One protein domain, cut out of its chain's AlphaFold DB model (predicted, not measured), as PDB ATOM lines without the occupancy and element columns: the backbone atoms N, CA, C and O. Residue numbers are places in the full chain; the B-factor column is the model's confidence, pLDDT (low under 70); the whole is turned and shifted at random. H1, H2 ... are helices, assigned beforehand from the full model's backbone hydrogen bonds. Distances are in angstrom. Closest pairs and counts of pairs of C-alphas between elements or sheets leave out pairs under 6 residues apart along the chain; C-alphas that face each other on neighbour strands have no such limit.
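Overview. This is residues 127 to 256 of the 373 residues of an uncharacterized protein of Acholeplasma sp (UniProt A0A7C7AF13). The long helix H1 crosses H5, the core helix, near the start of H5, and H4 and H7 also pack on H5, each crossed to it. The short H3 packs on the start of H7, H6 lies in the turn from H5 to H7, and residues 128 to 134, 157 to 163 and 192 to 198 stick out. The printed part has 130 residues with seven named helices, H1 to H7 in order, and no named strand: all helix. It is compact, with a radius of gyration of the C-alphas of 16.0 A, and spans 51 by 39 by 27 A.

Along the chain. H1, residues 131 to 154, is 34.6 A long and begins at C-alpha 131 (7.947, -4.726, -8.774). H5, residues 207 to 221, is 21.0 A; H4, residues 177 to 192, is 21.2 A. H7, residues 233 to 255, is 32.8 A and ends at C-alpha 255 (15.706, -10.165, 29.054). H2 is residues 159 to 163, H3 170 to 173, H6 225 to 229.

Arrangement. H1 touches the hub H5 with residues 146 to 151 alone, about perpendicular at 75 degrees; the closest C-alphas, of Ile 147 and Thr 208, are 5.9 A apart. H7 touches H5 at a steep tilt of 49 degrees, opposite ways, closest at C-alphas Tyr 211 and Ala 244, 5.1 A. H4 touches H5 at 71 degrees, only just about perpendicular, closest at C-alphas Lys 184 and His 220, 4.6 A. H3 touches H7, closest at C-alphas Phe 173 and Lys 233, 5.9 A. H4 and H6 only just touch, with 3 pairs of C-alphas within 8 A, closest Glu 177 and Tyr 225, 6.0 A. H2 touches no helix. Every O i to N i+4 pair is within hydrogen-bond range in H1, H4, H5, H6 and H7; H2 has 0 of 1, but 2 of 2 O i to N i+3 pairs, and H3 is too short for an i+4 pair.

Size, cuts and confidence. The C-alphas of Glu 129 and Leu 163 are the two farthest apart, 51.2 A. The printed part has no cut; the link from H4 to H5 is long, 14 residues. Mean pLDDT of the printed part is 91.8, and residue 256 alone is under 70.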
ATOM      1  N   SER A 127      12.685 -11.762  -9.241       88.50
ATOM      2  CA  SER A 127      12.648 -10.305  -9.013       88.50
ATOM      3  C   SER A 127      12.360  -9.469 -10.275       88.50
ATOM      4  O   SER A 127      11.700  -8.430 -10.200       88.50
ATOM      5  N   VAL A 128      12.770  -9.924 -11.465       90.94
ATOM      6  CA  VAL A 128      12.483  -9.241 -12.744       90.94
ATOM      7  C   VAL A 128      10.989  -9.185 -13.086       90.94
ATOM      8  O   VAL A 128      10.562  -8.277 -13.800       90.94
ATOM      9  N   GLU A 129      10.193 -10.110 -12.548       92.38
ATOM     10  CA  GLU A 129       8.757 -10.245 -12.808       92.38
ATOM     11  C   GLU A 129       7.892  -9.543 -11.746       92.38
ATOM     12  O   GLU A 129       6.691  -9.364 -11.947       92.38
ATOM     13  N   SER A 130       8.480  -9.090 -10.630       93.69
ATOM     14  CA  SER A 130       7.746  -8.474  -9.519       93.69
ATOM     15  C   SER A 130       8.342  -7.137  -9.085       93.69
ATOM     16  O   SER A 130       9.418  -7.040  -8.494       93.69
ATOM     17  N   THR A 131       7.595  -6.054  -9.309       93.94
ATOM     18  CA  THR A 131       7.947  -4.726  -8.774       93.94
ATOM     19  C   THR A 131       7.968  -4.713  -7.245       93.94
ATOM     20  O   THR A 131       8.813  -4.036  -6.669       93.94
ATOM     21  N   GLY A 132       7.092  -5.481  -6.589       92.38
ATOM     22  CA  GLY A 132       7.061  -5.586  -5.128       92.38
ATOM     23  C   GLY A 132       8.341  -6.199  -4.559       92.38
ATOM     24  O   GLY A 132       8.900  -5.648  -3.615       92.38
ATOM     25  N   ILE A 133       8.848  -7.266  -5.189       93.12
ATOM     26  CA  ILE A 133      10.123  -7.892  -4.800       93.12
ATOM     27  C   ILE A 133      11.275  -6.904  -4.981       93.12
ATOM     28  O   ILE A 133      12.020  -6.662  -4.039       93.12
ATOM     29  N   ARG A 134      11.357  -6.220  -6.129       94.12
ATOM     30  CA  ARG A 134      12.412  -5.212  -6.358       94.12
ATOM     31  C   ARG A 134      12.388  -4.087  -5.325       94.12
ATOM     32  O   ARG A 134      13.443  -3.637  -4.889       94.12
ATOM     33  N   ILE A 135      11.203  -3.631  -4.914       93.00
ATOM     34  CA  ILE A 135      11.072  -2.642  -3.836       93.00
ATOM     35  C   ILE A 135      11.584  -3.232  -2.514       93.00
ATOM     36  O   ILE A 135      12.379  -2.582  -1.834       93.00
ATOM     37  N   ALA A 136      11.179  -4.456  -2.162       91.75
ATOM     38  CA  ALA A 136      11.637  -5.135  -0.951       91.75
ATOM     39  C   ALA A 136      13.167  -5.308  -0.922       91.75
ATOM     40  O   ALA A 136      13.785  -5.040   0.111       91.75
ATOM     41  N   ASP A 137      13.790  -5.646  -2.052       91.44
ATOM     42  CA  ASP A 137      15.247  -5.758  -2.191       91.44
ATOM     43  C   ASP A 137      15.949  -4.418  -1.978       91.44
ATOM     44  O   ASP A 137      16.970  -4.343  -1.290       91.44
ATOM     45  N   MET A 138      15.396  -3.331  -2.527       92.44
ATOM     46  CA  MET A 138      15.947  -1.989  -2.329       92.44
ATOM     47  C   MET A 138      15.902  -1.591  -0.851       92.44
ATOM     48  O   MET A 138      16.916  -1.139  -0.313       92.44
ATOM     49  N   PHE A 139      14.771  -1.805  -0.172       92.00
ATOM     50  CA  PHE A 139      14.650  -1.525   1.261       92.00
ATOM     51  C   PHE A 139      15.591  -2.398   2.089       92.00
ATOM     52  O   PHE A 139      16.357  -1.875   2.902       92.00
ATOM     53  N   THR A 140      15.598  -3.709   1.846       91.06
ATOM     54  CA  THR A 140      16.483  -4.655   2.538       91.06
ATOM     55  C   THR A 140      17.947  -4.287   2.321       91.06
ATOM     56  O   THR A 140      18.731  -4.295   3.270       91.06
ATOM     57  N   GLY A 141      18.318  -3.879   1.107       94.25
ATOM     58  CA  GLY A 141      19.658  -3.420   0.763       94.25
ATOM     59  C   GLY A 141      20.064  -2.138   1.491       94.25
ATOM     60  O   GLY A 141      21.177  -2.071   2.012       94.25
ATOM     61  N   ILE A 142      19.180  -1.137   1.562       93.94
ATOM     62  CA  ILE A 142      19.427   0.117   2.298       93.94
ATOM     63  C   ILE A 142      19.597  -0.172   3.792       93.94
ATOM     64  O   ILE A 142      20.627   0.176   4.372       93.94
ATOM     65  N   ILE A 143      18.631  -0.867   4.398       93.81
ATOM     66  CA  ILE A 143      18.627  -1.187   5.832       93.81
ATOM     67  C   ILE A 143      19.863  -2.016   6.190       93.81
ATOM     68  O   ILE A 143      20.578  -1.687   7.133       93.81
ATOM     69  N   SER A 144      20.180  -3.046   5.402       94.06
ATOM     70  CA  SER A 144      21.336  -3.910   5.658       94.06
ATOM     71  C   SER A 144      22.660  -3.162   5.558       94.06
ATOM     72  O   SER A 144      23.563  -3.423   6.349       94.06
ATOM     73  N   LYS A 145      22.805  -2.230   4.606       96.06
ATOM     74  CA  LYS A 145      24.017  -1.404   4.484       96.06
ATOM     75  C   LYS A 145      24.169  -0.456   5.670       96.06
ATOM     76  O   LYS A 145      25.270  -0.359   6.203       96.06
ATOM     77  N   LEU A 146      23.082   0.182   6.109       95.69
ATOM     78  CA  LEU A 146      23.089   1.058   7.284       95.69
ATOM     79  C   LEU A 146      23.429   0.279   8.555       95.69
ATOM     80  O   LEU A 146      24.341   0.668   9.277       95.69
ATOM     81  N   ILE A 147      22.774  -0.861   8.787       95.31
ATOM     82  CA  ILE A 147      23.067  -1.739   9.927       95.31
ATOM     83  C   ILE A 147      24.527  -2.201   9.884       95.31
ATOM     84  O   ILE A 147      25.217  -2.085  10.885       95.31
ATOM     85  N   LYS A 148      25.042  -2.661   8.736       95.19
ATOM     86  CA  LYS A 148      26.455  -3.066   8.613       95.19
ATOM     87  C   LYS A 148      27.422  -1.914   8.879       95.19
ATOM     88  O   LYS A 148      28.462  -2.135   9.487       95.19
ATOM     89  N   ALA A 149      27.106  -0.704   8.425       96.25
ATOM     90  CA  ALA A 149      27.934   0.465   8.691       96.25
ATOM     91  C   ALA A 149      27.932   0.824  10.187       96.25
ATOM     92  O   ALA A 149      28.998   1.098  10.731       96.25
ATOM     93  N   ILE A 150      26.770   0.775  10.850       95.94
ATOM     94  CA  ILE A 150      26.644   0.982  12.304       95.94
ATOM     95  C   ILE A 150      27.439  -0.087  13.050       95.94
ATOM     96  O   ILE A 150      28.212   0.252  13.938       95.94
ATOM     97  N   ASP A 151      27.287  -1.361  12.668       92.88
ATOM     98  CA  ASP A 151      28.033  -2.470  13.269       92.88
ATOM     99  C   ASP A 151      29.529  -2.204  13.164       92.88
ATOM    100  O   ASP A 151      30.218  -2.174  14.170       92.88
ATOM    101  N   ASN A 152      30.019  -1.902  11.961       92.94
ATOM    102  CA  ASN A 152      31.437  -1.665  11.718       92.94
ATOM    103  C   ASN A 152      32.015  -0.503  12.532       92.94
ATOM    104  O   ASN A 152      33.191  -0.574  12.890       92.94
ATOM    105  N   ASP A 153      31.231   0.545  12.781       93.50
ATOM    106  CA  ASP A 153      31.658   1.731  13.528       93.50
ATOM    107  C   ASP A 153      31.614   1.510  15.051       93.50
ATOM    108  O   ASP A 153      32.428   2.064  15.784       93.50
ATOM    109  N   LEU A 154      30.694   0.662  15.529       91.38
ATOM    110  CA  LEU A 154      30.560   0.298  16.946       91.38
ATOM    111  C   LEU A 154      31.379  -0.941  17.356       91.38
ATOM    112  O   LEU A 154      31.552  -1.209  18.545       91.38
ATOM    113  N   ASP A 155      31.856  -1.707  16.382       88.31
ATOM    114  CA  ASP A 155      32.558  -2.974  16.557       88.31
ATOM    115  C   ASP A 155      33.917  -2.810  17.250       88.31
ATOM    116  O   ASP A 155      34.709  -1.923  16.920       88.31
ATOM    117  N   TYR A 156      34.205  -3.718  18.185       85.81
ATOM    118  CA  TYR A 156      35.491  -3.773  18.873       85.81
ATOM    119  C   TYR A 156      36.555  -4.282  17.896       85.81
ATOM    120  O   TYR A 156      36.535  -5.436  17.470       85.81
ATOM    121  N   LYS A 157      37.512  -3.420  17.544       82.50
ATOM    122  CA  LYS A 157      38.623  -3.757  16.640       82.50
ATOM    123  C   LYS A 157      39.734  -4.502  17.365       82.50
ATOM    124  O   LYS A 157      40.528  -5.200  16.736       82.50
ATOM    125  N   SER A 158      39.784  -4.355  18.681       78.00
ATOM    126  CA  SER A 158      40.759  -4.968  19.565       78.00
ATOM    127  C   SER A 158      40.123  -5.339  20.911       78.00
ATOM    128  O   SER A 158      39.144  -4.714  21.331       78.00
ATOM    129  N   PRO A 159      40.656  -6.339  21.636       70.94
ATOM    130  CA  PRO A 159      40.203  -6.648  22.992       70.94
ATOM    131  C   PRO A 159      40.272  -5.448  23.950       70.94
ATOM    132  O   PRO A 159      39.466  -5.353  24.877       70.94
ATOM    133  N   GLU A 160      41.211  -4.527  23.731       78.62
ATOM    134  CA  GLU A 160      41.401  -3.310  24.522       78.62
ATOM    135  C   GLU A 160      40.243  -2.314  24.369       78.62
ATOM    136  O   GLU A 160      39.999  -1.529  25.287       78.62
ATOM    137  N   ASP A 161      39.488  -2.373  23.266       82.31
ATOM    138  CA  ASP A 161      38.315  -1.513  23.058       82.31
ATOM    139  C   ASP A 161      37.225  -1.786  24.094       82.31
ATOM    140  O   ASP A 161      36.496  -0.875  24.477       82.31
ATOM    141  N   SER A 162      37.190  -3.000  24.657       75.62
ATOM    142  CA  SER A 162      36.272  -3.350  25.745       75.62
ATOM    143  C   SER A 162      36.460  -2.520  27.019       75.62
ATOM    144  O   SER A 162      35.587  -2.540  27.885       75.62
ATOM    145  N   LEU A 163      37.570  -1.784  27.136       78.19
ATOM    146  CA  LEU A 163      37.873  -0.894  28.258       78.19
ATOM    147  C   LEU A 163      37.323   0.531  28.068       78.19
ATOM    148  O   LEU A 163      37.387   1.334  29.001       78.19
ATOM    149  N   LYS A 164      36.835   0.870  26.868       81.06
ATOM    150  CA  LYS A 164      36.369   2.211  26.490       81.06
ATOM    151  C   LYS A 164      34.909   2.174  26.038       81.06
ATOM    152  O   LYS A 164      34.364   1.132  25.691       81.06
ATOM    153  N   TYR A 165      34.274   3.343  26.035       81.06
ATOM    154  CA  TYR A 165      32.964   3.507  25.413       81.06
ATOM    155  C   TYR A 165      33.113   3.606  23.897       81.06
ATOM    156  O   TYR A 165      33.943   4.377  23.413       81.06
ATOM    157  N   THR A 166      32.262   2.884  23.172       86.44
ATOM    158  CA  THR A 166      32.143   3.002  21.718       86.44
ATOM    159  C   THR A 166      30.807   3.642  21.376       86.44
ATOM    160  O   THR A 166      29.762   3.194  21.843       86.44
ATOM    161  N   ILE A 167      30.854   4.706  20.581       92.38
ATOM    162  CA  ILE A 167      29.693   5.438  20.064       92.38
ATOM    163  C   ILE A 167      29.934   5.730  18.582       92.38
ATOM    164  O   ILE A 167      31.083   5.721  18.142       92.38
ATOM    165  N   LEU A 168      28.872   6.005  17.821       95.56
ATOM    166  CA  LEU A 168      28.982   6.308  16.390       95.56
ATOM    167  C   LEU A 168      29.936   7.475  16.149       95.56
ATOM    168  O   LEU A 168      29.860   8.485  16.841       95.56
ATOM    169  N   SER A 169      30.808   7.363  15.157       95.69
ATOM    170  CA  SER A 169      31.735   8.413  14.753       95.69
ATOM    171  C   SER A 169      31.001   9.677  14.293       95.69
ATOM    172  O   SER A 169      29.883   9.636  13.777       95.69
ATOM    173  N   LEU A 170      31.664  10.833  14.414       96.94
ATOM    174  CA  LEU A 170      31.107  12.123  13.976       96.94
ATOM    175  C   LEU A 170      30.751  12.154  12.475       96.94
ATOM    176  O   LEU A 170      29.975  13.007  12.047       96.94
ATOM    177  N   GLY A 171      31.298  11.225  11.681       96.69
ATOM    178  CA  GLY A 171      31.009  11.078  10.256       96.69
ATOM    179  C   GLY A 171      29.535  10.815   9.949       96.69
ATOM    180  O   GLY A 171      29.030  11.339   8.959       96.69
ATOM    181  N   TRP A 172      28.826  10.098  10.829       97.25
ATOM    182  CA  TRP A 172      27.387   9.831  10.698       97.25
ATOM    183  C   TRP A 172      26.523  11.091  10.680       97.25
ATOM    184  O   TRP A 172      25.412  11.067  10.156       97.25
ATOM    185  N   PHE A 173      27.044  12.190  11.226       97.62
ATOM    186  CA  PHE A 173      26.339  13.461  11.366       97.62
ATOM    187  C   PHE A 173      26.785  14.502  10.324       97.62
ATOM    188  O   PHE A 173      26.433  15.680  10.408       97.62
ATOM    189  N   ASN A 174      27.536  14.083   9.304       96.56
ATOM    190  CA  ASN A 174      27.891  14.916   8.155       96.56
ATOM    191  C   ASN A 174      26.843  14.771   7.042       96.56
ATOM    192  O   ASN A 174      27.132  14.215   5.986       96.56
ATOM    193  N   LEU A 175      25.621  15.242   7.298       97.25
ATOM    194  CA  LEU A 175      24.517  15.152   6.343       97.25
ATOM    195  C   LEU A 175      24.387  16.446   5.531       97.25
ATOM    196  O   LEU A 175      24.311  17.541   6.099       97.25
ATOM    197  N   ASP A 176      24.331  16.318   4.207       97.88
ATOM    198  CA  ASP A 176      23.788  17.373   3.350       97.88
ATOM    199  C   ASP A 176      22.251  17.388   3.417       97.88
ATOM    200  O   ASP A 176      21.618  16.507   4.011       97.88
ATOM    201  N   GLU A 177      21.643  18.428   2.847       98.44
ATOM    202  CA  GLU A 177      20.190  18.608   2.892       98.44
ATOM    203  C   GLU A 177      19.448  17.459   2.196       98.44
ATOM    204  O   GLU A 177      18.445  16.967   2.712       98.44
ATOM    205  N   GLU A 178      19.964  16.981   1.061       98.31
ATOM    206  CA  GLU A 178      19.357  15.879   0.314       98.31
ATOM    207  C   GLU A 178      19.340  14.586   1.143       98.31
ATOM    208  O   GLU A 178      18.291  13.955   1.293       98.31
ATOM    209  N   THR A 179      20.468  14.225   1.755       97.12
ATOM    210  CA  THR A 179      20.595  13.027   2.595       97.12
ATOM    211  C   THR A 179      19.737  13.138   3.854       97.12
ATOM    212  O   THR A 179      19.072  12.171   4.236       97.12
ATOM    213  N   PHE A 180      19.689  14.314   4.486       98.44
ATOM    214  CA  PHE A 180      18.796  14.576   5.619       98.44
ATOM    215  C   PHE A 180      17.324  14.334   5.239       98.44
ATOM    216  O   PHE A 180      16.607  13.610   5.934       98.44
ATOM    217  N   LEU A 181      16.883  14.875   4.098       98.25
ATOM    218  CA  LEU A 181      15.519  14.688   3.599       98.25
ATOM    219  C   LEU A 181      15.228  13.228   3.214       98.25
ATOM    220  O   LEU A 181      14.104  12.760   3.404       98.25
ATOM    221  N   LEU A 182      16.219  12.481   2.719       96.81
ATOM    222  CA  LEU A 182      16.078  11.044   2.459       96.81
ATOM    223  C   LEU A 182      15.870  10.245   3.750       96.81
ATOM    224  O   LEU A 182      14.973   9.399   3.796       96.81
ATOM    225  N   TYR A 183      16.625  10.534   4.814       97.31
ATOM    226  CA  TYR A 183      16.392   9.903   6.117       97.31
ATOM    227  C   TYR A 183      15.019  10.251   6.687       97.31
ATOM    228  O   TYR A 183      14.356   9.371   7.233       97.31
ATOM    229  N   LYS A 184      14.544  11.487   6.503       97.00
ATOM    230  CA  LYS A 184      13.179  11.862   6.889       97.00
ATOM    231  C   LYS A 184      12.117  11.014   6.189       97.00
ATOM    232  O   LYS A 184      11.270  10.458   6.885       97.00
ATOM    233  N   LYS A 185      12.213  10.849   4.863       96.06
ATOM    234  CA  LYS A 185      11.303   9.991   4.075       96.06
ATOM    235  C   LYS A 185      11.368   8.527   4.504       96.06
ATOM    236  O   LYS A 185      10.342   7.860   4.598       96.06
ATOM    237  N   LEU A 186      12.567   8.017   4.791       95.06
ATOM    238  CA  LEU A 186      12.722   6.670   5.336       95.06
ATOM    239  C   LEU A 186      12.055   6.556   6.718       95.06
ATOM    240  O   LEU A 186      11.384   5.564   6.992       95.06
ATOM    241  N   GLY A 187      12.182   7.583   7.560       94.75
ATOM    242  CA  GLY A 187      11.509   7.681   8.854       94.75
ATOM    243  C   GLY A 187       9.982   7.655   8.744       94.75
ATOM    244  O   GLY A 187       9.350   6.907   9.482       94.75
ATOM    245  N   GLU A 188       9.388   8.363   7.778       94.38
ATOM    246  CA  GLU A 188       7.938   8.319   7.508       94.38
ATOM    247  C   GLU A 188       7.474   6.886   7.197       94.38
ATOM    248  O   GLU A 188       6.496   6.393   7.768       94.38
ATOM    249  N   VAL A 189       8.225   6.173   6.345       91.50
ATOM    250  CA  VAL A 189       7.949   4.765   6.023       91.50
ATOM    251  C   VAL A 189       8.042   3.889   7.263       91.50
ATOM    252  O   VAL A 189       7.235   2.980   7.393       91.50
ATOM    253  N   PHE A 190       8.981   4.131   8.181       90.31
ATOM    254  CA  PHE A 190       9.176   3.299   9.373       90.31
ATOM    255  C   PHE A 190       8.201   3.613  10.513       90.31
ATOM    256  O   PHE A 190       7.656   2.676  11.102       90.31
ATOM    257  N   PHE A 191       7.946   4.885  10.806       91.31
ATOM    258  CA  PHE A 191       7.284   5.318  12.042       91.31
ATOM    259  C   PHE A 191       5.853   5.829  11.851       91.31
ATOM    260  O   PHE A 191       5.046   5.731  12.778       91.31
ATOM    261  N   GLU A 192       5.508   6.336  10.668       90.81
ATOM    262  CA  GLU A 192       4.194   6.945  10.426       90.81
ATOM    263  C   GLU A 192       3.266   6.018   9.637       90.81
ATOM    264  O   GLU A 192       2.113   5.806  10.014       90.81
ATOM    265  N   GLN A 193       3.766   5.417   8.558       88.31
ATOM    266  CA  GLN A 193       2.967   4.519   7.725       88.31
ATOM    267  C   GLN A 193       2.689   3.203   8.457       88.31
ATOM    268  O   GLN A 193       3.593   2.660   9.074       88.31
ATOM    269  N   HIS A 194       1.478   2.642   8.373       76.38
ATOM    270  CA  HIS A 194       1.142   1.316   8.930       76.38
ATOM    271  C   HIS A 194       1.674   1.087  10.361       76.38
ATOM    272  O   HIS A 194       2.533   0.230  10.583       76.38
ATOM    273  N   GLN A 195       1.201   1.882  11.326       82.62
ATOM    274  CA  GLN A 195       1.606   1.743  12.726       82.62
ATOM    275  C   GLN A 195       1.169   0.385  13.288       82.62
ATOM    276  O   GLN A 195       0.005   0.180  13.624       82.62
ATOM    277  N   ALA A 196       2.128  -0.531  13.373       86.50
ATOM    278  CA  ALA A 196       1.959  -1.883  13.875       86.50
ATOM    279  C   ALA A 196       3.194  -2.278  14.692       86.50
ATOM    280  O   ALA A 196       4.333  -1.998  14.307       86.50
ATOM    281  N   HIS A 197       2.973  -2.945  15.817       84.56
ATOM    282  CA  HIS A 197       4.001  -3.482  16.691       84.56
ATOM    283  C   HIS A 197       4.917  -4.469  15.959       84.56
ATOM    284  O   HIS A 197       6.138  -4.398  16.096       84.56
ATOM    285  N   PHE A 198       4.346  -5.365  15.152       86.69
ATOM    286  CA  PHE A 198       5.078  -6.401  14.424       86.69
ATOM    287  C   PHE A 198       5.586  -5.958  13.052       86.69
ATOM    288  O   PHE A 198       6.075  -6.782  12.284       86.69
ATOM    289  N   LYS A 199       5.555  -4.654  12.760       88.00
ATOM    290  CA  LYS A 199       6.161  -4.095  11.544       88.00
ATOM    291  C   LYS A 199       7.653  -4.414  11.418       88.00
ATOM    292  O   LYS A 199       8.179  -4.548  10.318       88.00
ATOM    293  N   SER A 200       8.332  -4.553  12.552       88.50
ATOM    294  CA  SER A 200       9.676  -5.111  12.635       88.50
ATOM    295  C   SER A 200       9.680  -6.279  13.610       88.50
ATOM    296  O   SER A 200       9.152  -6.160  14.716       88.50
ATOM    297  N   PHE A 201      10.326  -7.380  13.235       87.88
ATOM    298  CA  PHE A 201      10.464  -8.556  14.085       87.88
ATOM    299  C   PHE A 201      11.922  -9.002  14.116       87.88
ATOM    300  O   PHE A 201      12.498  -9.352  13.089       87.88
ATOM    301  N   VAL A 202      12.529  -8.963  15.301       84.81
ATOM    302  CA  VAL A 202      13.956  -9.239  15.498       84.81
ATOM    303  C   VAL A 202      14.176 -10.176  16.680       84.81
ATOM    304  O   VAL A 202      13.395 -10.201  17.632       84.81
ATOM    305  N   GLY A 203      15.253 -10.959  16.614       80.06
ATOM    306  CA  GLY A 203      15.692 -11.817  17.713       80.06
ATOM    307  C   GLY A 203      16.508 -11.071  18.777       80.06
ATOM    308  O   GLY A 203      16.582  -9.843  18.809       80.06
ATOM    309  N   ASN A 204      17.189 -11.836  19.635       78.56
ATOM    310  CA  ASN A 204      18.068 -11.297  20.686       78.56
ATOM    311  C   ASN A 204      19.307 -10.570  20.123       78.56
ATOM    312  O   ASN A 204      19.931  -9.758  20.812       78.56
ATOM    313  N   TYR A 205      19.668 -10.875  18.876       80.88
ATOM    314  CA  TYR A 205      20.715 -10.202  18.114       80.88
ATOM    315  C   TYR A 205      20.116  -8.992  17.383       80.88
ATOM    316  O   TYR A 205      19.853  -9.036  16.185       80.88
ATOM    317  N   SER A 206      19.794  -7.936  18.132       87.19
ATOM    318  CA  SER A 206      19.079  -6.762  17.611       87.19
ATOM    319  C   SER A 206      19.719  -5.424  17.966       87.19
ATOM    320  O   SER A 206      19.148  -4.390  17.646       87.19
ATOM    321  N   ASP A 207      20.913  -5.404  18.564       89.88
ATOM    322  CA  ASP A 207      21.506  -4.158  19.080       89.88
ATOM    323  C   ASP A 207      21.769  -3.139  17.980       89.88
ATOM    324  O   ASP A 207      21.358  -1.986  18.075       89.88
ATOM    325  N   THR A 208      22.374  -3.593  16.889       92.25
ATOM    326  CA  THR A 208      22.660  -2.763  15.721       92.25
ATOM    327  C   THR A 208      21.368  -2.278  15.053       92.25
ATOM    328  O   THR A 208      21.294  -1.141  14.592       92.25
ATOM    329  N   PHE A 209      20.308  -3.098  15.062       92.94
ATOM    330  CA  PHE A 209      18.982  -2.681  14.597       92.94
ATOM    331  C   PHE A 209      18.356  -1.630  15.528       92.94
ATOM    332  O   PHE A 209      17.792  -0.650  15.054       92.94
ATOM    333  N   ILE A 210      18.498  -1.780  16.847       93.12
ATOM    334  CA  ILE A 210      18.044  -0.794  17.836       93.12
ATOM    335  C   ILE A 210      18.786   0.537  17.652       93.12
ATOM    336  O   ILE A 210      18.148   1.590  17.681       93.12
ATOM    337  N   TYR A 211      20.097   0.502  17.396       95.44
ATOM    338  CA  TYR A 211      20.879   1.689  17.037       95.44
ATOM    339  C   TYR A 211      20.388   2.324  15.733       95.44
ATOM    340  O   TYR A 211      20.199   3.536  15.694       95.44
ATOM    341  N   PHE A 212      20.117   1.527  14.694       96.19
ATOM    342  CA  PHE A 212      19.534   2.018  13.442       96.19
ATOM    343  C   PHE A 212      18.198   2.736  13.679       96.19
ATOM    344  O   PHE A 212      18.010   3.854  13.203       96.19
ATOM    345  N   ILE A 213      17.295   2.144  14.467       95.25
ATOM    346  CA  ILE A 213      16.006   2.756  14.808       95.25
ATOM    347  C   ILE A 213      16.192   4.036  15.634       95.25
ATOM    348  O   ILE A 213      15.480   5.012  15.404       95.25
ATOM    349  N   ALA A 214      17.135   4.062  16.579       97.06
ATOM    350  CA  ALA A 214      17.443   5.257  17.365       97.06
ATOM    351  C   ALA A 214      17.991   6.394  16.489       97.06
ATOM    352  O   ALA A 214      17.506   7.519  16.586       97.06
ATOM    353  N   PHE A 215      18.939   6.088  15.599       97.88
ATOM    354  CA  PHE A 215      19.502   7.037  14.639       97.88
ATOM    355  C   PHE A 215      18.429   7.589  13.693       97.88
ATOM    356  O   PHE A 215      18.261   8.802  13.591       97.88
ATOM    357  N   LEU A 216      17.663   6.708  13.038       97.50
ATOM    358  CA  LEU A 216      16.652   7.118  12.064       97.50
ATOM    359  C   LEU A 216      15.563   7.976  12.712       97.50
ATOM    360  O   LEU A 216      15.169   8.993  12.145       97.50
ATOM    361  N   ARG A 217      15.095   7.589  13.904       96.38
ATOM    362  CA  ARG A 217      14.092   8.348  14.658       96.38
ATOM    363  C   ARG A 217      14.599   9.731  15.042       96.38
ATOM    364  O   ARG A 217      13.887  10.698  14.812       96.38
ATOM    365  N   TYR A 218      15.832   9.825  15.538       97.88
ATOM    366  CA  TYR A 218      16.437  11.105  15.890       97.88
ATOM    367  C   TYR A 218      16.458  12.078  14.703       97.88
ATOM    368  O   TYR A 218      15.992  13.207  14.822       97.88
ATOM    369  N   ILE A 219      16.930  11.632  13.534       97.94
ATOM    370  CA  ILE A 219      16.945  12.472  12.325       97.94
ATOM    371  C   ILE A 219      15.521  12.817  11.866       97.94
ATOM    372  O   ILE A 219      15.253  13.951  11.474       97.94
ATOM    373  N   HIS A 220      14.597  11.855  11.925       97.31
ATOM    374  CA  HIS A 220      13.211  12.042  11.501       97.31
ATOM    375  C   HIS A 220      12.453  13.073  12.359       97.31
ATOM    376  O   HIS A 220      11.679  13.861  11.807       97.31
ATOM    377  N   GLU A 221      12.705  13.110  13.670       96.88
ATOM    378  CA  GLU A 221      12.074  14.032  14.626       96.88
ATOM    379  C   GLU A 221      12.552  15.488  14.482       96.88
ATOM    380  O   GLU A 221      11.808  16.412  14.822       96.88
ATOM    381  N   ILE A 222      13.745  15.718  13.921       97.69
ATOM    382  CA  ILE A 222      14.228  17.070  13.610       97.69
ATOM    383  C   ILE A 222      13.351  17.676  12.505       97.69
ATOM    384  O   ILE A 222      13.080  17.064  11.461       97.69
ATOM    385  N   LYS A 223      12.872  18.907  12.724       96.12
ATOM    386  CA  LYS A 223      11.830  19.485  11.864       96.12
ATOM    387  C   LYS A 223      12.385  19.930  10.523       96.12
ATOM    388  O   LYS A 223      11.734  19.729   9.501       96.12
ATOM    389  N   THR A 224      13.561  20.552  10.529       97.81
ATOM    390  CA  THR A 224      14.147  21.180   9.338       97.81
ATOM    391  C   THR A 224      15.650  20.952   9.254       97.81
ATOM    392  O   THR A 224      16.320  20.802  10.274       97.81
ATOM    393  N   TYR A 225      16.203  21.015   8.042       98.31
ATOM    394  CA  TYR A 225      17.653  20.958   7.852       98.31
ATOM    395  C   TYR A 225      18.375  22.148   8.508       98.31
ATOM    396  O   TYR A 225      19.459  21.990   9.056       98.31
ATOM    397  N   CYS A 226      17.744  23.328   8.544       98.06
ATOM    398  CA  CYS A 226      18.274  24.495   9.258       98.06
ATOM    399  C   CYS A 226      18.448  24.234  10.766       98.06
ATOM    400  O   CYS A 226      19.441  24.645  11.354       98.06
ATOM    401  N   GLU A 227      17.494  23.552  11.402       97.69
ATOM    402  CA  GLU A 227      17.603  23.138  12.809       97.69
ATOM    403  C   GLU A 227      18.742  22.130  13.012       97.69
ATOM    404  O   GLU A 227      19.519  22.264  13.957       97.69
ATOM    405  N   TYR A 228      18.876  21.176  12.085       98.12
ATOM    406  CA  TYR A 228      19.957  20.193  12.082       98.12
ATOM    407  C   TYR A 228      21.337  20.868  12.052       98.12
ATOM    408  O   TYR A 228      22.132  20.682  12.964       98.12
ATOM    409  N   VAL A 229      21.610  21.729  11.065       97.62
ATOM    410  CA  VAL A 229      22.941  22.355  10.908       97.62
ATOM    411  C   VAL A 229      23.305  23.352  12.012       97.62
ATOM    412  O   VAL A 229      24.484  23.633  12.204       97.62
ATOM    413  N   ASN A 230      22.315  23.887  12.735       97.31
ATOM    414  CA  ASN A 230      22.531  24.778  13.879       97.31
ATOM    415  C   ASN A 230      22.859  24.023  15.180       97.31
ATOM    416  O   ASN A 230      23.117  24.655  16.204       97.31
ATOM    417  N   THR A 231      22.831  22.691  15.153       97.19
ATOM    418  CA  THR A 231      23.178  21.836  16.286       97.19
ATOM    419  C   THR A 231      24.590  21.281  16.097       97.19
ATOM    420  O   THR A 231      24.983  20.864  15.009       97.19
ATOM    421  N   GLU A 232      25.385  21.276  17.166       97.31
ATOM    422  CA  GLU A 232      26.743  20.729  17.128       97.31
ATOM    423  C   GLU A 232      26.733  19.219  16.842       97.31
ATOM    424  O   GLU A 232      25.918  18.463  17.375       97.31
ATOM    425  N   LYS A 233      27.697  18.730  16.052       96.88
ATOM    426  CA  LYS A 233      27.760  17.300  15.680       96.88
ATOM    427  C   LYS A 233      27.928  16.378  16.885       96.88
ATOM    428  O   LYS A 233      27.412  15.263  16.888       96.88
ATOM    429  N   THR A 234      28.644  16.841  17.907       97.38
ATOM    430  CA  THR A 234      28.807  16.121  19.176       97.38
ATOM    431  C   THR A 234      27.485  16.003  19.932       97.38
ATOM    432  O   THR A 234      27.252  14.991  20.589       97.38
ATOM    433  N   GLU A 235      26.588  16.981  19.801       97.56
ATOM    434  CA  GLU A 235      25.251  16.913  20.384       97.56
ATOM    435  C   GLU A 235      24.399  15.867  19.659       97.56
ATOM    436  O   GLU A 235      23.829  14.997  20.313       97.56
ATOM    437  N   HIS A 236      24.400  15.847  18.319       97.94
ATOM    438  CA  HIS A 236      23.731  14.783  17.556       97.94
ATOM    439  C   HIS A 236      24.228  13.382  17.948       97.94
ATOM    440  O   HIS A 236      23.431  12.473  18.194       97.94
ATOM    441  N   GLN A 237      25.550  13.228  18.057       97.38
ATOM    442  CA  GLN A 237      26.208  11.992  18.473       97.38
ATOM    443  C   GLN A 237      25.747  11.527  19.858       97.38
ATOM    444  O   GLN A 237      25.348  10.370  20.025       97.38
ATOM    445  N   ASN A 238      25.759  12.431  20.838       96.62
ATOM    446  CA  ASN A 238      25.338  12.131  22.202       96.62
ATOM    447  C   ASN A 238      23.852  11.771  22.267       96.62
ATOM    448  O   ASN A 238      23.490  10.798  22.930       96.62
ATOM    449  N   GLN A 239      22.996  12.504  21.553       97.44
ATOM    450  CA  GLN A 239      21.559  12.250  21.538       97.44
ATOM    451  C   GLN A 239      21.238  10.875  20.957       97.44
ATOM    452  O   GLN A 239      20.568  10.082  21.623       97.44
ATOM    453  N   VAL A 240      21.772  10.535  19.778       97.62
ATOM    454  CA  VAL A 240      21.566   9.205  19.179       97.62
ATOM    455  C   VAL A 240      22.056   8.103  20.112       97.62
ATOM    456  O   VAL A 240      21.339   7.122  20.326       97.62
ATOM    457  N   ASN A 241      23.235   8.273  20.715       96.44
ATOM    458  CA  ASN A 241      23.763   7.285  21.646       96.44
ATOM    459  C   ASN A 241      22.863   7.117  22.880       96.44
ATOM    460  O   ASN A 241      22.553   5.990  23.255       96.44
ATOM    461  N   ASN A 242      22.380   8.209  23.476       96.19
ATOM    462  CA  ASN A 242      21.479   8.153  24.629       96.19
ATOM    463  C   ASN A 242      20.157   7.445  24.293       96.19
ATOM    464  O   ASN A 242      19.683   6.619  25.074       96.19
ATOM    465  N   HIS A 243      19.590   7.709  23.112       96.06
ATOM    466  CA  HIS A 243      18.366   7.046  22.652       96.06
ATOM    467  C   HIS A 243      18.594   5.546  22.427       96.06
ATOM    468  O   HIS A 243      17.774   4.720  22.837       96.06
ATOM    469  N   ALA A 244      19.714   5.176  21.801       95.81
ATOM    470  CA  ALA A 244      20.082   3.781  21.595       95.81
ATOM    471  C   ALA A 244      20.291   3.054  22.931       95.81
ATOM    472  O   ALA A 244      19.682   2.009  23.151       95.81
ATOM    473  N   LEU A 245      21.068   3.636  23.852       93.19
ATOM    474  CA  LEU A 245      21.322   3.067  25.177       93.19
ATOM    475  C   LEU A 245      20.040   2.906  25.996       93.19
ATOM    476  O   LEU A 245      19.854   1.859  26.609       93.19
ATOM    477  N   GLY A 246      19.127   3.881  25.969       93.81
ATOM    478  CA  GLY A 246      17.825   3.757  26.628       93.81
ATOM    479  C   GLY A 246      17.015   2.570  26.097       93.81
ATOM    480  O   GLY A 246      16.513   1.754  26.871       93.81
ATOM    481  N   ASN A 247      16.954   2.404  24.772       91.56
ATOM    482  CA  ASN A 247      16.260   1.270  24.151       91.56
ATOM    483  C   ASN A 247      16.936  -0.076  24.467       91.56
ATOM    484  O   ASN A 247      16.249  -1.062  24.741       91.56
ATOM    485  N   LEU A 248      18.271  -0.120  24.462       90.56
ATOM    486  CA  LEU A 248      19.047  -1.306  24.825       90.56
ATOM    487  C   LEU A 248      18.865  -1.674  26.297       90.56
ATOM    488  O   LEU A 248      18.711  -2.855  26.607       90.56
ATOM    489  N   GLN A 249      18.817  -0.688  27.195       88.69
ATOM    490  CA  GLN A 249      18.553  -0.910  28.613       88.69
ATOM    491  C   GLN A 249      17.148  -1.481  28.817       88.69
ATOM    492  O   GLN A 249      17.008  -2.521  29.453       88.69
ATOM    493  N   HIS A 250      16.124  -0.895  28.191       85.88
ATOM    494  CA  HIS A 250      14.763  -1.438  28.235       85.88
ATOM    495  C   HIS A 250      14.670  -2.863  27.683       85.88
ATOM    496  O   HIS A 250      13.924  -3.689  28.215       85.88
ATOM    497  N   HIS A 251      15.414  -3.171  26.618       85.06
ATOM    498  CA  HIS A 251      15.509  -4.536  26.119       85.06
ATOM    499  C   HIS A 251      16.178  -5.440  27.162       85.06
ATOM    500  O   HIS A 251      15.584  -6.438  27.559       85.06
ATOM    501  N   SER A 252      17.341  -5.058  27.687       83.31
ATOM    502  CA  SER A 252      18.069  -5.803  28.718       83.31
ATOM    503  C   SER A 252      17.221  -6.073  29.965       83.31
ATOM    504  O   SER A 252      17.167  -7.210  30.427       83.31
ATOM    505  N   ASP A 253      16.468  -5.091  30.459       80.19
ATOM    506  CA  ASP A 253      15.589  -5.217  31.634       80.19
ATOM    507  C   ASP A 253      14.457  -6.234  31.433       80.19
ATOM    508  O   ASP A 253      13.963  -6.838  32.390       80.19
ATOM    509  N   ARG A 254      14.031  -6.440  30.181       75.12
ATOM    510  CA  ARG A 254      13.061  -7.483  29.817       75.12
ATOM    511  C   ARG A 254      13.695  -8.866  29.698       75.12
ATOM    512  O   ARG A 254      12.986  -9.860  29.863       75.12
ATOM    513  N   MET A 255      14.978  -8.926  29.344       73.75
ATOM    514  CA  MET A 255      15.706 -10.165  29.054       73.75
ATOM    515  C   MET A 255      16.462 -10.715  30.265       73.75
ATOM    516  O   MET A 255      16.751 -11.908  30.297       73.75
ATOM    517  N   THR A 256      16.806  -9.865  31.230       67.31
ATOM    518  CA  THR A 256      17.597 -10.223  32.411       67.31
ATOM    519  C   THR A 256      16.766 -10.969  33.445       67.31
ATOM    520  O   THR A 256      15.591 -10.674  33.682       67.31
TER     521      THR A 256